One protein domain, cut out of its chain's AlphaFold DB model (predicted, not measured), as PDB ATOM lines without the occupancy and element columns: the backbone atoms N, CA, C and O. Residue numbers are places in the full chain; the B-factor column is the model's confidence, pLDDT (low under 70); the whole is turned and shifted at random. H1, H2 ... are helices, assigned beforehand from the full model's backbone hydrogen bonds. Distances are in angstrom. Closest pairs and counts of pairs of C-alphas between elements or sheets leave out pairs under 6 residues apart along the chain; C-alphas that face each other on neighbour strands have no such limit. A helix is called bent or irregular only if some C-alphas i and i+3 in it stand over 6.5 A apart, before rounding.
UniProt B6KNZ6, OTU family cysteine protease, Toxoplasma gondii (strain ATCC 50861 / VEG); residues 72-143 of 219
ATOM      1  N   ILE A  72     -44.651 -27.489 -62.678       97.75
ATOM      2  CA  ILE A  72     -44.095 -28.794 -62.278       97.75
ATOM      3  C   ILE A  72     -44.028 -28.901 -60.752       97.75
ATOM      4  O   ILE A  72     -44.387 -29.923 -60.171       97.75
ATOM      5  N   ARG A  73     -43.568 -27.840 -60.084       97.19
ATOM      6  CA  ARG A  73     -43.500 -27.778 -58.622       97.19
ATOM      7  C   ARG A  73     -44.876 -27.894 -57.973       97.19
ATOM      8  O   ARG A  73     -45.028 -28.618 -56.987       97.19
ATOM      9  N   GLN A  74     -45.863 -27.190 -58.513       97.12
ATOM     10  CA  GLN A  74     -47.233 -27.246 -58.029       97.12
ATOM     11  C   GLN A  74     -47.838 -28.646 -58.210       97.12
ATOM     12  O   GLN A  74     -48.447 -29.161 -57.271       97.12
ATOM     13  N   GLU A  75     -47.632 -29.278 -59.366       97.50
ATOM     14  CA  GLU A  75     -48.102 -30.638 -59.649       97.50
ATOM     15  C   GLU A  75     -47.448 -31.672 -58.727       97.50
ATOM     16  O   GLU A  75     -48.152 -32.484 -58.130       97.50
ATOM     17  N   VAL A  76     -46.131 -31.583 -58.503       97.50
ATOM     18  CA  VAL A  76     -45.405 -32.450 -57.556       97.50
ATOM     19  C   VAL A  76     -45.980 -32.334 -56.147       97.50
ATOM     20  O   VAL A  76     -46.277 -33.345 -55.512       97.50
ATOM     21  N   ALA A  77     -46.185 -31.111 -55.654       97.38
ATOM     22  CA  ALA A  77     -46.773 -30.889 -54.336       97.38
ATOM     23  C   ALA A  77     -48.214 -31.414 -54.246       97.38
ATOM     24  O   ALA A  77     -48.608 -32.001 -53.236       97.38
ATOM     25  N   HIS A  78     -49.005 -31.233 -55.305       97.38
ATOM     26  CA  HIS A  78     -50.365 -31.755 -55.372       97.38
ATOM     27  C   HIS A  78     -50.384 -33.287 -55.348       97.38
ATOM     28  O   HIS A  78     -51.132 -33.878 -54.566       97.38
ATOM     29  N   TYR A  79     -49.523 -33.926 -56.142       96.75
ATOM     30  CA  TYR A  79     -49.396 -35.378 -56.209       96.75
ATOM     31  C   TYR A  79     -48.926 -35.966 -54.875       96.75
ATOM     32  O   TYR A  79     -49.542 -36.910 -54.375       96.75
ATOM     33  N   LEU A  80     -47.902 -35.369 -54.251       96.19
ATOM     34  CA  LEU A  80     -47.428 -35.745 -52.915       96.19
ATOM     35  C   LEU A  80     -48.539 -35.664 -51.875       96.19
ATOM     36  O   LEU A  80     -48.737 -36.601 -51.108       96.19
ATOM     37  N   ARG A  81     -49.303 -34.568 -51.870       95.94
ATOM     38  CA  ARG A  81     -50.415 -34.383 -50.935       95.94
ATOM     39  C   ARG A  81     -51.525 -35.411 -51.150       95.94
ATOM     40  O   ARG A  81     -52.043 -35.951 -50.178       95.94
ATOM     41  N   GLY A  82     -51.902 -35.671 -52.403       96.56
ATOM     42  CA  GLY A  82     -52.935 -36.654 -52.747       96.56
ATOM     43  C   GLY A  82     -52.536 -38.094 -52.414       96.56
ATOM     44  O   GLY A  82     -53.400 -38.922 -52.146       96.56
ATOM     45  N   ASN A  83     -51.231 -38.372 -52.370       95.75
ATOM     46  CA  ASN A  83     -50.659 -39.693 -52.116       95.75
ATOM     47  C   ASN A  83     -49.852 -39.748 -50.810       95.75
ATOM     48  O   ASN A  83     -48.964 -40.589 -50.669       95.75
ATOM     49  N   PHE A  84     -50.146 -38.869 -49.847       95.06
ATOM     50  CA  PHE A  84     -49.306 -38.670 -48.662       95.06
ATOM     51  C   PHE A  84     -49.089 -39.958 -47.855       95.06
ATOM     52  O   PHE A  84     -47.970 -40.248 -47.454       95.06
ATOM     53  N   ASN A  85     -50.115 -40.802 -47.716       94.38
ATOM     54  CA  ASN A  85     -49.987 -42.089 -47.021       94.38
ATOM     55  C   ASN A  85     -48.992 -43.049 -47.700       94.38
ATOM     56  O   ASN A  85     -48.389 -43.879 -47.028       94.38
ATOM     57  N   ARG A  86     -48.833 -42.956 -49.028       91.62
ATOM     58  CA  ARG A  86     -47.916 -43.800 -49.812       91.62
ATOM     59  C   ARG A  86     -46.514 -43.199 -49.906       91.62
ATOM     60  O   ARG A  86     -45.549 -43.951 -49.955       91.62
ATOM     61  N   LEU A  87     -46.407 -41.870 -49.971       93.31
ATOM     62  CA  LEU A  87     -45.173 -41.166 -50.350       93.31
ATOM     63  C   LEU A  87     -44.591 -40.276 -49.247       93.31
ATOM     64  O   LEU A  87     -43.458 -39.828 -49.370       93.31
ATOM     65  N   GLY A  88     -45.321 -40.017 -48.161       92.69
ATOM     66  CA  GLY A  88     -44.887 -39.119 -47.086       92.69
ATOM     67  C   GLY A  88     -43.624 -39.592 -46.363       92.69
ATOM     68  O   GLY A  88     -42.887 -38.778 -45.809       92.69
ATOM     69  N   TRP A  89     -43.322 -40.892 -46.416       93.25
ATOM     70  CA  TRP A  89     -42.080 -41.454 -45.882       93.25
ATOM     71  C   TRP A  89     -40.829 -41.034 -46.672       93.25
ATOM     72  O   TRP A  89     -39.738 -41.100 -46.122       93.25
ATOM     73  N   LEU A  90     -40.972 -40.578 -47.926       92.56
ATOM     74  CA  LEU A  90     -39.855 -40.075 -48.735       92.56
ATOM     75  C   LEU A  90     -39.394 -38.682 -48.298       92.56
ATOM     76  O   LEU A  90     -38.274 -38.288 -48.602       92.56
ATOM     77  N   ILE A  91     -40.264 -37.910 -47.641       94.06
ATOM     78  CA  ILE A  91     -39.952 -36.541 -47.228       94.06
ATOM     79  C   ILE A  91     -38.932 -36.606 -46.095       94.06
ATOM     80  O   ILE A  91     -39.236 -37.154 -45.032       94.06
ATOM     81  N   ASN A  92     -37.754 -36.019 -46.318       91.19
ATOM     82  CA  ASN A  92     -36.683 -35.983 -45.329       91.19
ATOM     83  C   ASN A  92     -37.131 -35.212 -44.071       91.19
ATOM     84  O   ASN A  92     -37.422 -34.018 -44.179       91.19
ATOM     85  N   PRO A  93     -37.189 -35.852 -42.887       90.19
ATOM     86  CA  PRO A  93     -37.626 -35.188 -41.665       90.19
ATOM     87  C   PRO A  93     -36.576 -34.235 -41.080       90.19
ATOM     88  O   PRO A  93     -36.949 -33.289 -40.385       90.19
ATOM     89  N   ASP A  94     -35.289 -34.434 -41.387       90.06
ATOM     90  CA  ASP A  94     -34.170 -33.793 -40.681       90.06
ATOM     91  C   ASP A  94     -34.172 -32.262 -40.793       90.06
ATOM     92  O   ASP A  94     -33.673 -31.569 -39.907       90.06
ATOM     93  N   THR A  95     -34.739 -31.714 -41.870       88.19
ATOM     94  CA  THR A  95     -34.761 -30.266 -42.120       88.19
ATOM     95  C   THR A  95     -36.098 -29.609 -41.790       88.19
ATOM     96  O   THR A  95     -36.185 -28.383 -41.816       88.19
ATOM     97  N   LEU A  96     -37.148 -30.380 -41.475       92.31
ATOM     98  CA  LEU A  96     -38.524 -29.872 -41.441       92.31
ATOM     99  C   LEU A  96     -38.783 -28.846 -40.338       92.31
ATOM    100  O   LEU A  96     -39.525 -27.891 -40.563       92.31
ATOM    101  N   GLU A  97     -38.185 -29.016 -39.161       92.00
ATOM    102  CA  GLU A  97     -38.347 -28.059 -38.059       92.00
ATOM    103  C   GLU A  97     -37.707 -26.702 -38.387       92.00
ATOM    104  O   GLU A  97     -38.319 -25.646 -38.182       92.00
ATOM    105  N   GLU A  98     -36.491 -26.721 -38.942       91.12
ATOM    106  CA  GLU A  98     -35.791 -25.513 -39.389       91.12
ATOM    107  C   GLU A  98     -36.576 -24.821 -40.512       91.12
ATOM    108  O   GLU A  98     -36.808 -23.604 -40.485       91.12
ATOM    109  N   ASP A  99     -37.046 -25.615 -41.470       91.88
ATOM    110  CA  ASP A  99     -37.854 -25.170 -42.593       91.88
ATOM    111  C   ASP A  99     -39.183 -24.546 -42.149       91.88
ATOM    112  O   ASP A  99     -39.551 -23.477 -42.644       91.88
ATOM    113  N   GLU A 100     -39.882 -25.144 -41.182       93.88
ATOM    114  CA  GLU A 100     -41.105 -24.590 -40.595       93.88
ATOM    115  C   GLU A 100     -40.834 -23.209 -39.983       93.88
ATOM    116  O   GLU A 100     -41.513 -22.233 -40.319       93.88
ATOM    117  N   GLY A 101     -39.792 -23.083 -39.154       91.25
ATOM    118  CA  GLY A 101     -39.430 -21.816 -38.513       91.25
ATOM    119  C   GLY A 101     -39.064 -20.714 -39.515       91.25
ATOM    120  O   GLY A 101     -39.471 -19.552 -39.358       91.25
ATOM    121  N   ARG A 102     -38.326 -21.073 -40.573       91.88
ATOM    122  CA  ARG A 102     -37.933 -20.163 -41.658       91.88
ATOM    123  C   ARG A 102     -39.137 -19.727 -42.489       91.88
ATOM    124  O   ARG A 102     -39.284 -18.537 -42.788       91.88
ATOM    125  N   MET A 103     -39.997 -20.667 -42.870       94.31
ATOM    126  CA  MET A 103     -41.059 -20.437 -43.844       94.31
ATOM    127  C   MET A 103     -42.356 -19.890 -43.250       94.31
ATOM    128  O   MET A 103     -43.032 -19.122 -43.935       94.31
ATOM    129  N   ALA A 104     -42.685 -20.177 -41.987       92.94
ATOM    130  CA  ALA A 104     -43.919 -19.699 -41.352       92.94
ATOM    131  C   ALA A 104     -44.078 -18.165 -41.411       92.94
ATOM    132  O   ALA A 104     -45.178 -17.622 -41.530       92.94
ATOM    133  N   ARG A 105     -42.955 -17.434 -41.403       91.19
ATOM    134  CA  ARG A 105     -42.913 -15.964 -41.530       91.19
ATOM    135  C   ARG A 105     -43.362 -15.469 -42.910       91.19
ATOM    136  O   ARG A 105     -43.791 -14.323 -43.046       91.19
ATOM    137  N   LEU A 106     -43.252 -16.316 -43.932       95.50
ATOM    138  CA  LEU A 106     -43.587 -16.007 -45.320       95.50
ATOM    139  C   LEU A 106     -45.051 -16.307 -45.653       95.50
ATOM    140  O   LEU A 106     -45.589 -15.671 -46.556       95.50
ATOM    141  N   ASP A 107     -45.725 -17.180 -44.902       95.50
ATOM    142  CA  ASP A 107     -47.096 -17.623 -45.196       95.50
ATOM    143  C   ASP A 107     -48.076 -16.452 -45.342       95.50
ATOM    144  O   ASP A 107     -48.849 -16.380 -46.300       95.50
ATOM    145  N   LYS A 108     -47.983 -15.453 -44.450       94.06
ATOM    146  CA  LYS A 108     -48.800 -14.231 -44.535       94.06
ATOM    147  C   LYS A 108     -48.471 -13.405 -45.783       94.06
ATOM    148  O   LYS A 108     -49.383 -12.888 -46.426       94.06
ATOM    149  N   LYS A 109     -47.185 -13.279 -46.127       96.50
ATOM    150  CA  LYS A 109     -46.715 -12.529 -47.304       96.50
ATOM    151  C   LYS A 109     -47.182 -13.195 -48.601       96.50
ATOM    152  O   LYS A 109     -47.630 -12.505 -49.512       96.50
ATOM    153  N   TYR A 110     -47.102 -14.520 -48.672       96.88
ATOM    154  CA  TYR A 110     -47.455 -15.308 -49.854       96.88
ATOM    155  C   TYR A 110     -48.933 -15.695 -49.915       96.88
ATOM    156  O   TYR A 110     -49.392 -16.179 -50.950       96.88
ATOM    157  N   ARG A 111     -49.692 -15.372 -48.857       96.31
ATOM    158  CA  ARG A 111     -51.125 -15.663 -48.697       96.31
ATOM    159  C   ARG A 111     -51.422 -17.163 -48.762       96.31
ATOM    160  O   ARG A 111     -52.468 -17.572 -49.259       96.31
ATOM    161  N   VAL A 112     -50.502 -17.967 -48.240       95.69
ATOM    162  CA  VAL A 112     -50.596 -19.427 -48.204       95.69
ATOM    163  C   VAL A 112     -51.288 -19.845 -46.911       95.69
ATOM    164  O   VAL A 112     -51.040 -19.288 -45.841       95.69
ATOM    165  N   ARG A 113     -52.204 -20.811 -47.015       94.38
ATOM    166  CA  ARG A 113     -52.907 -21.387 -45.865       94.38
ATOM    167  C   ARG A 113     -52.328 -22.761 -45.569       94.38
ATOM    168  O   ARG A 113     -52.506 -23.677 -46.364       94.38
ATOM    169  N   ILE A 114     -51.684 -22.880 -44.416       94.88
ATOM    170  CA  ILE A 114     -51.205 -24.153 -43.879       94.88
ATOM    171  C   ILE A 114     -52.249 -24.770 -42.930       94.88
ATOM    172  O   ILE A 114     -52.979 -24.017 -42.271       94.88
ATOM    173  N   PRO A 115     -52.351 -26.108 -42.871       92.81
ATOM    174  CA  PRO A 115     -53.305 -26.828 -42.035       92.81
ATOM    175  C   PRO A 115     -52.925 -26.804 -40.554       92.81
ATOM    176  O   PRO A 115     -53.818 -26.671 -39.720       92.81
ATOM    177  N   TYR A 116     -51.631 -26.868 -40.227       94.31
ATOM    178  CA  TYR A 116     -51.157 -26.985 -38.848       94.31
ATOM    179  C   TYR A 116     -50.317 -25.776 -38.453       94.31
ATOM    180  O   TYR A 116     -49.558 -25.239 -39.257       94.31
ATOM    181  N   LYS A 117     -50.468 -25.311 -37.211       89.44
ATOM    182  CA  LYS A 117     -49.746 -24.147 -36.684       89.44
ATOM    183  C   LYS A 117     -49.213 -24.452 -35.300       89.44
ATOM    184  O   LYS A 117     -49.943 -24.982 -34.469       89.44
ATOM    185  N   THR A 118     -47.993 -24.016 -35.029       83.75
ATOM    186  CA  THR A 118     -47.433 -24.029 -33.679       83.75
ATOM    187  C   THR A 118     -48.164 -23.014 -32.799       83.75
ATOM    188  O   THR A 118     -48.404 -21.872 -33.204       83.75
ATOM    189  N   TYR A 119     -48.496 -23.405 -31.573       84.19
ATOM    190  CA  TYR A 119     -49.003 -22.508 -30.534       84.19
ATOM    191  C   TYR A 119     -48.484 -22.945 -29.163       84.19
ATOM    192  O   TYR A 119     -47.862 -23.994 -29.017       84.19
ATOM    193  N   LYS A 120     -48.679 -22.108 -28.138       83.81
ATOM    194  CA  LYS A 120     -48.137 -22.366 -26.797       83.81
ATOM    195  C   LYS A 120     -48.622 -23.724 -26.269       83.81
ATOM    196  O   LYS A 120     -49.820 -23.911 -26.086       83.81
ATOM    197  N   GLY A 121     -47.676 -24.624 -25.988       81.38
ATOM    198  CA  GLY A 121     -47.955 -25.975 -25.492       81.38
ATOM    199  C   GLY A 121     -48.247 -27.015 -26.578       81.38
ATOM    200  O   GLY A 121     -48.593 -28.137 -26.229       81.38
ATOM    201  N   TYR A 122     -48.104 -26.664 -27.860       87.75
ATOM    202  CA  TYR A 122     -48.273 -27.584 -28.981       87.75
ATOM    203  C   TYR A 122     -47.086 -27.506 -29.938       87.75
ATOM    204  O   TYR A 122     -46.894 -26.502 -30.632       87.75
ATOM    205  N   THR A 123     -46.304 -28.581 -29.960       88.94
ATOM    206  CA  THR A 123     -45.254 -28.818 -30.952       88.94
ATOM    207  C   THR A 123     -45.836 -29.696 -32.048       88.94
ATOM    208  O   THR A 123     -46.527 -30.666 -31.741       88.94
ATOM    209  N   LEU A 124     -45.577 -29.338 -33.304       93.19
ATOM    210  CA  LEU A 124     -46.073 -30.095 -34.449       93.19
ATOM    211  C   LEU A 124     -45.443 -31.489 -34.486       93.19
ATOM    212  O   LEU A 124     -44.241 -31.633 -34.270       93.19
ATOM    213  N   ALA A 125     -46.255 -32.498 -34.789       94.44
ATOM    214  CA  ALA A 125     -45.761 -33.829 -35.108       94.44
ATOM    215  C   ALA A 125     -45.079 -33.847 -36.489       94.44
ATOM    216  O   ALA A 125     -45.335 -32.987 -37.336       94.44
ATOM    217  N   GLU A 126     -44.251 -34.861 -36.748       95.12
ATOM    218  CA  GLU A 126     -43.524 -35.008 -38.017       95.12
ATOM    219  C   GLU A 126     -44.460 -34.977 -39.239       95.12
ATOM    220  O   GLU A 126     -44.215 -34.234 -40.188       95.12
ATOM    221  N   ASP A 127     -45.576 -35.706 -39.203       95.38
ATOM    222  CA  ASP A 127     -46.542 -35.720 -40.310       95.38
ATOM    223  C   ASP A 127     -47.208 -34.354 -40.536       95.38
ATOM    224  O   ASP A 127     -47.495 -33.975 -41.674       95.38
ATOM    225  N   GLU A 128     -47.415 -33.572 -39.475       95.81
ATOM    226  CA  GLU A 128     -47.954 -32.215 -39.584       95.81
ATOM    227  C   GLU A 128     -46.940 -31.267 -40.229       95.81
ATOM    228  O   GLU A 128     -47.303 -30.471 -41.103       95.81
ATOM    229  N   LEU A 129     -45.662 -31.388 -39.848       96.25
ATOM    230  CA  LEU A 129     -44.557 -30.658 -40.468       96.25
ATOM    231  C   LEU A 129     -44.433 -31.009 -41.953       96.25
ATOM    232  O   LEU A 129     -44.357 -30.112 -42.794       96.25
ATOM    233  N   LYS A 130     -44.499 -32.298 -42.300       96.69
ATOM    234  CA  LYS A 130     -44.483 -32.771 -43.689       96.69
ATOM    235  C   LYS A 130     -45.657 -32.213 -44.492       96.69
ATOM    236  O   LYS A 130     -45.459 -31.715 -45.598       96.69
ATOM    237  N   LEU A 131     -46.877 -32.234 -43.953       96.31
ATOM    238  CA  LEU A 131     -48.057 -31.696 -44.644       96.31
ATOM    239  C   LEU A 131     -47.968 -30.179 -44.859       96.31
ATOM    240  O   LEU A 131     -48.322 -29.686 -45.936       96.31
ATOM    241  N   ASN A 132     -47.459 -29.436 -43.874       96.75
ATOM    242  CA  ASN A 132     -47.154 -28.016 -44.036       96.75
ATOM    243  C   ASN A 132     -46.088 -27.791 -45.118       96.75
ATOM    244  O   ASN A 132     -46.261 -26.929 -45.986       96.75
ATOM    245  N   TRP A 133     -45.007 -28.574 -45.093       96.56
ATOM    246  CA  TRP A 133     -43.918 -28.507 -46.064       96.56
ATOM    247  C   TRP A 133     -44.407 -28.772 -47.489       96.56
ATOM    248  O   TRP A 133     -44.138 -27.961 -48.368       96.56
ATOM    249  N   VAL A 134     -45.222 -29.809 -47.714       96.75
ATOM    250  CA  VAL A 134     -45.793 -30.132 -49.036       96.75
ATOM    251  C   VAL A 134     -46.622 -28.971 -49.591       96.75
ATOM    252  O   VAL A 134     -46.545 -28.659 -50.778       96.75
ATOM    253  N   ILE A 135     -47.394 -28.278 -48.753       96.38
ATOM    254  CA  ILE A 135     -48.178 -27.116 -49.203       96.38
ATOM    255  C   ILE A 135     -47.274 -25.963 -49.639       96.38
ATOM    256  O   ILE A 135     -47.563 -25.303 -50.637       96.38
ATOM    257  N   ARG A 136     -46.180 -25.723 -48.915       96.81
ATOM    258  CA  ARG A 136     -45.214 -24.668 -49.247       96.81
ATOM    259  C   ARG A 136     -44.327 -25.045 -50.432       96.81
ATOM    260  O   ARG A 136     -43.975 -24.163 -51.212       96.81
ATOM    261  N   LEU A 137     -44.029 -26.335 -50.605       96.44
ATOM    262  CA  LEU A 137     -43.303 -26.876 -51.751       96.44
ATOM    263  C   LEU A 137     -43.964 -26.447 -53.049       96.44
ATOM    264  O   LEU A 137     -43.255 -26.008 -53.938       96.44
ATOM    265  N   GLY A 138     -45.294 -26.508 -53.136       96.50
ATOM    266  CA  GLY A 138     -46.039 -26.167 -54.350       96.50
ATOM    267  C   GLY A 138     -45.926 -24.708 -54.796       96.50
ATOM    268  O   GLY A 138     -46.335 -24.379 -55.904       96.50
ATOM    269  N   ASP A 139     -45.370 -23.821 -53.969       96.88
ATOM    270  CA  ASP A 139     -45.219 -22.406 -54.280       96.88
ATOM    271  C   ASP A 139     -43.742 -22.052 -54.515       96.88
ATOM    272  O   ASP A 139     -42.899 -22.038 -53.612       96.88
ATOM    273  N   ALA A 140     -43.424 -21.714 -55.772       96.25
ATOM    274  CA  ALA A 140     -42.076 -21.366 -56.230       96.25
ATOM    275  C   ALA A 140     -41.388 -20.278 -55.377       96.25
ATOM    276  O   ALA A 140     -40.163 -20.262 -55.243       96.25
ATOM    277  N   ARG A 141     -42.168 -19.394 -54.738       96.44
ATOM    278  CA  ARG A 141     -41.668 -18.256 -53.954       96.44
ATOM    279  C   ARG A 141     -41.017 -18.659 -52.630       96.44
ATOM    280  O   ARG A 141     -40.252 -17.861 -52.081       96.44
ATOM    281  N   TYR A 142     -41.287 -19.861 -52.113       95.69
ATOM    282  CA  TYR A 142     -40.598 -20.379 -50.920       95.69
ATOM    283  C   TYR A 142     -39.172 -20.835 -51.205       95.69
ATOM    284  O   TYR A 142     -38.365 -20.888 -50.274       95.69
ATOM    285  N   ARG A 143     -38.852 -21.111 -52.480       92.88
ATOM    286  CA  ARG A 143     -37.516 -21.537 -52.924       92.88
ATOM    287  C   ARG A 143     -37.020 -22.766 -52.146       92.88
ATOM    288  O   ARG A 143     -35.837 -22.854 -51.835       92.88
TER     289      ARG A 143
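This is residues 72 to 143 of the 219 residues of the protein "OTU family cysteine protease" of Toxoplasma gondii (strain ATCC 50861 / VEG) (UniProt B6KNZ6). H3, the longest helix, packs with its first residues, 96 to 100, on H4, the middle helix, which H1 covers from another side; short H2 lies near H1 and H4. It is all helix: 72 residues with four named helices, H1 to H4, and no named strand. It is compact, radius of gyration of the C-alphas 11.7 A, spanning 33 by 26 by 19 A.

H3, residues 96 to 110, is 19.0 A long; H4, 126 to 137, 16.0 A, ends at C-alpha (-43.303, -26.876, -51.751). H1, 72 to 82, 15.2 A, begins at C-alpha (-44.095, -28.794, -62.278). H2 is residues 84 to 90. H2 is irregular, C-alphas 86 and 89 being 7.4 A apart; H3 only just, 105 and 108 being 6.8 A apart.

H3 touches H4 with residues 96 to 100 alone, closest C-alphas Leu 96 and Leu 129, 6.2 A, at a steep tilt of 43 degrees, the same way. H1 touches H4, closest C-alphas Ala 77 and Val 134, 5.4 A, at a shallow tilt of 30 degrees, opposite ways. H2 is close to but not clearly touching H4, closest C-alphas Gly 88 and Lys 130, 7.2 A. H1 and H3 are apart. Every O i to N i+4 pair is within hydrogen-bond range in H1 and H4, against 7 of 11 in H3 and 1 of 3 in H2, where 2 of 4 O i to N i+3 pairs are.

The C-alphas farthest apart, Ile 72 and Gly 121, are 37.1 A apart. The link H3 to H4, residues 111 to 125, is long. The printed part has no cut, and no printed residue is under 70 in pLDDT.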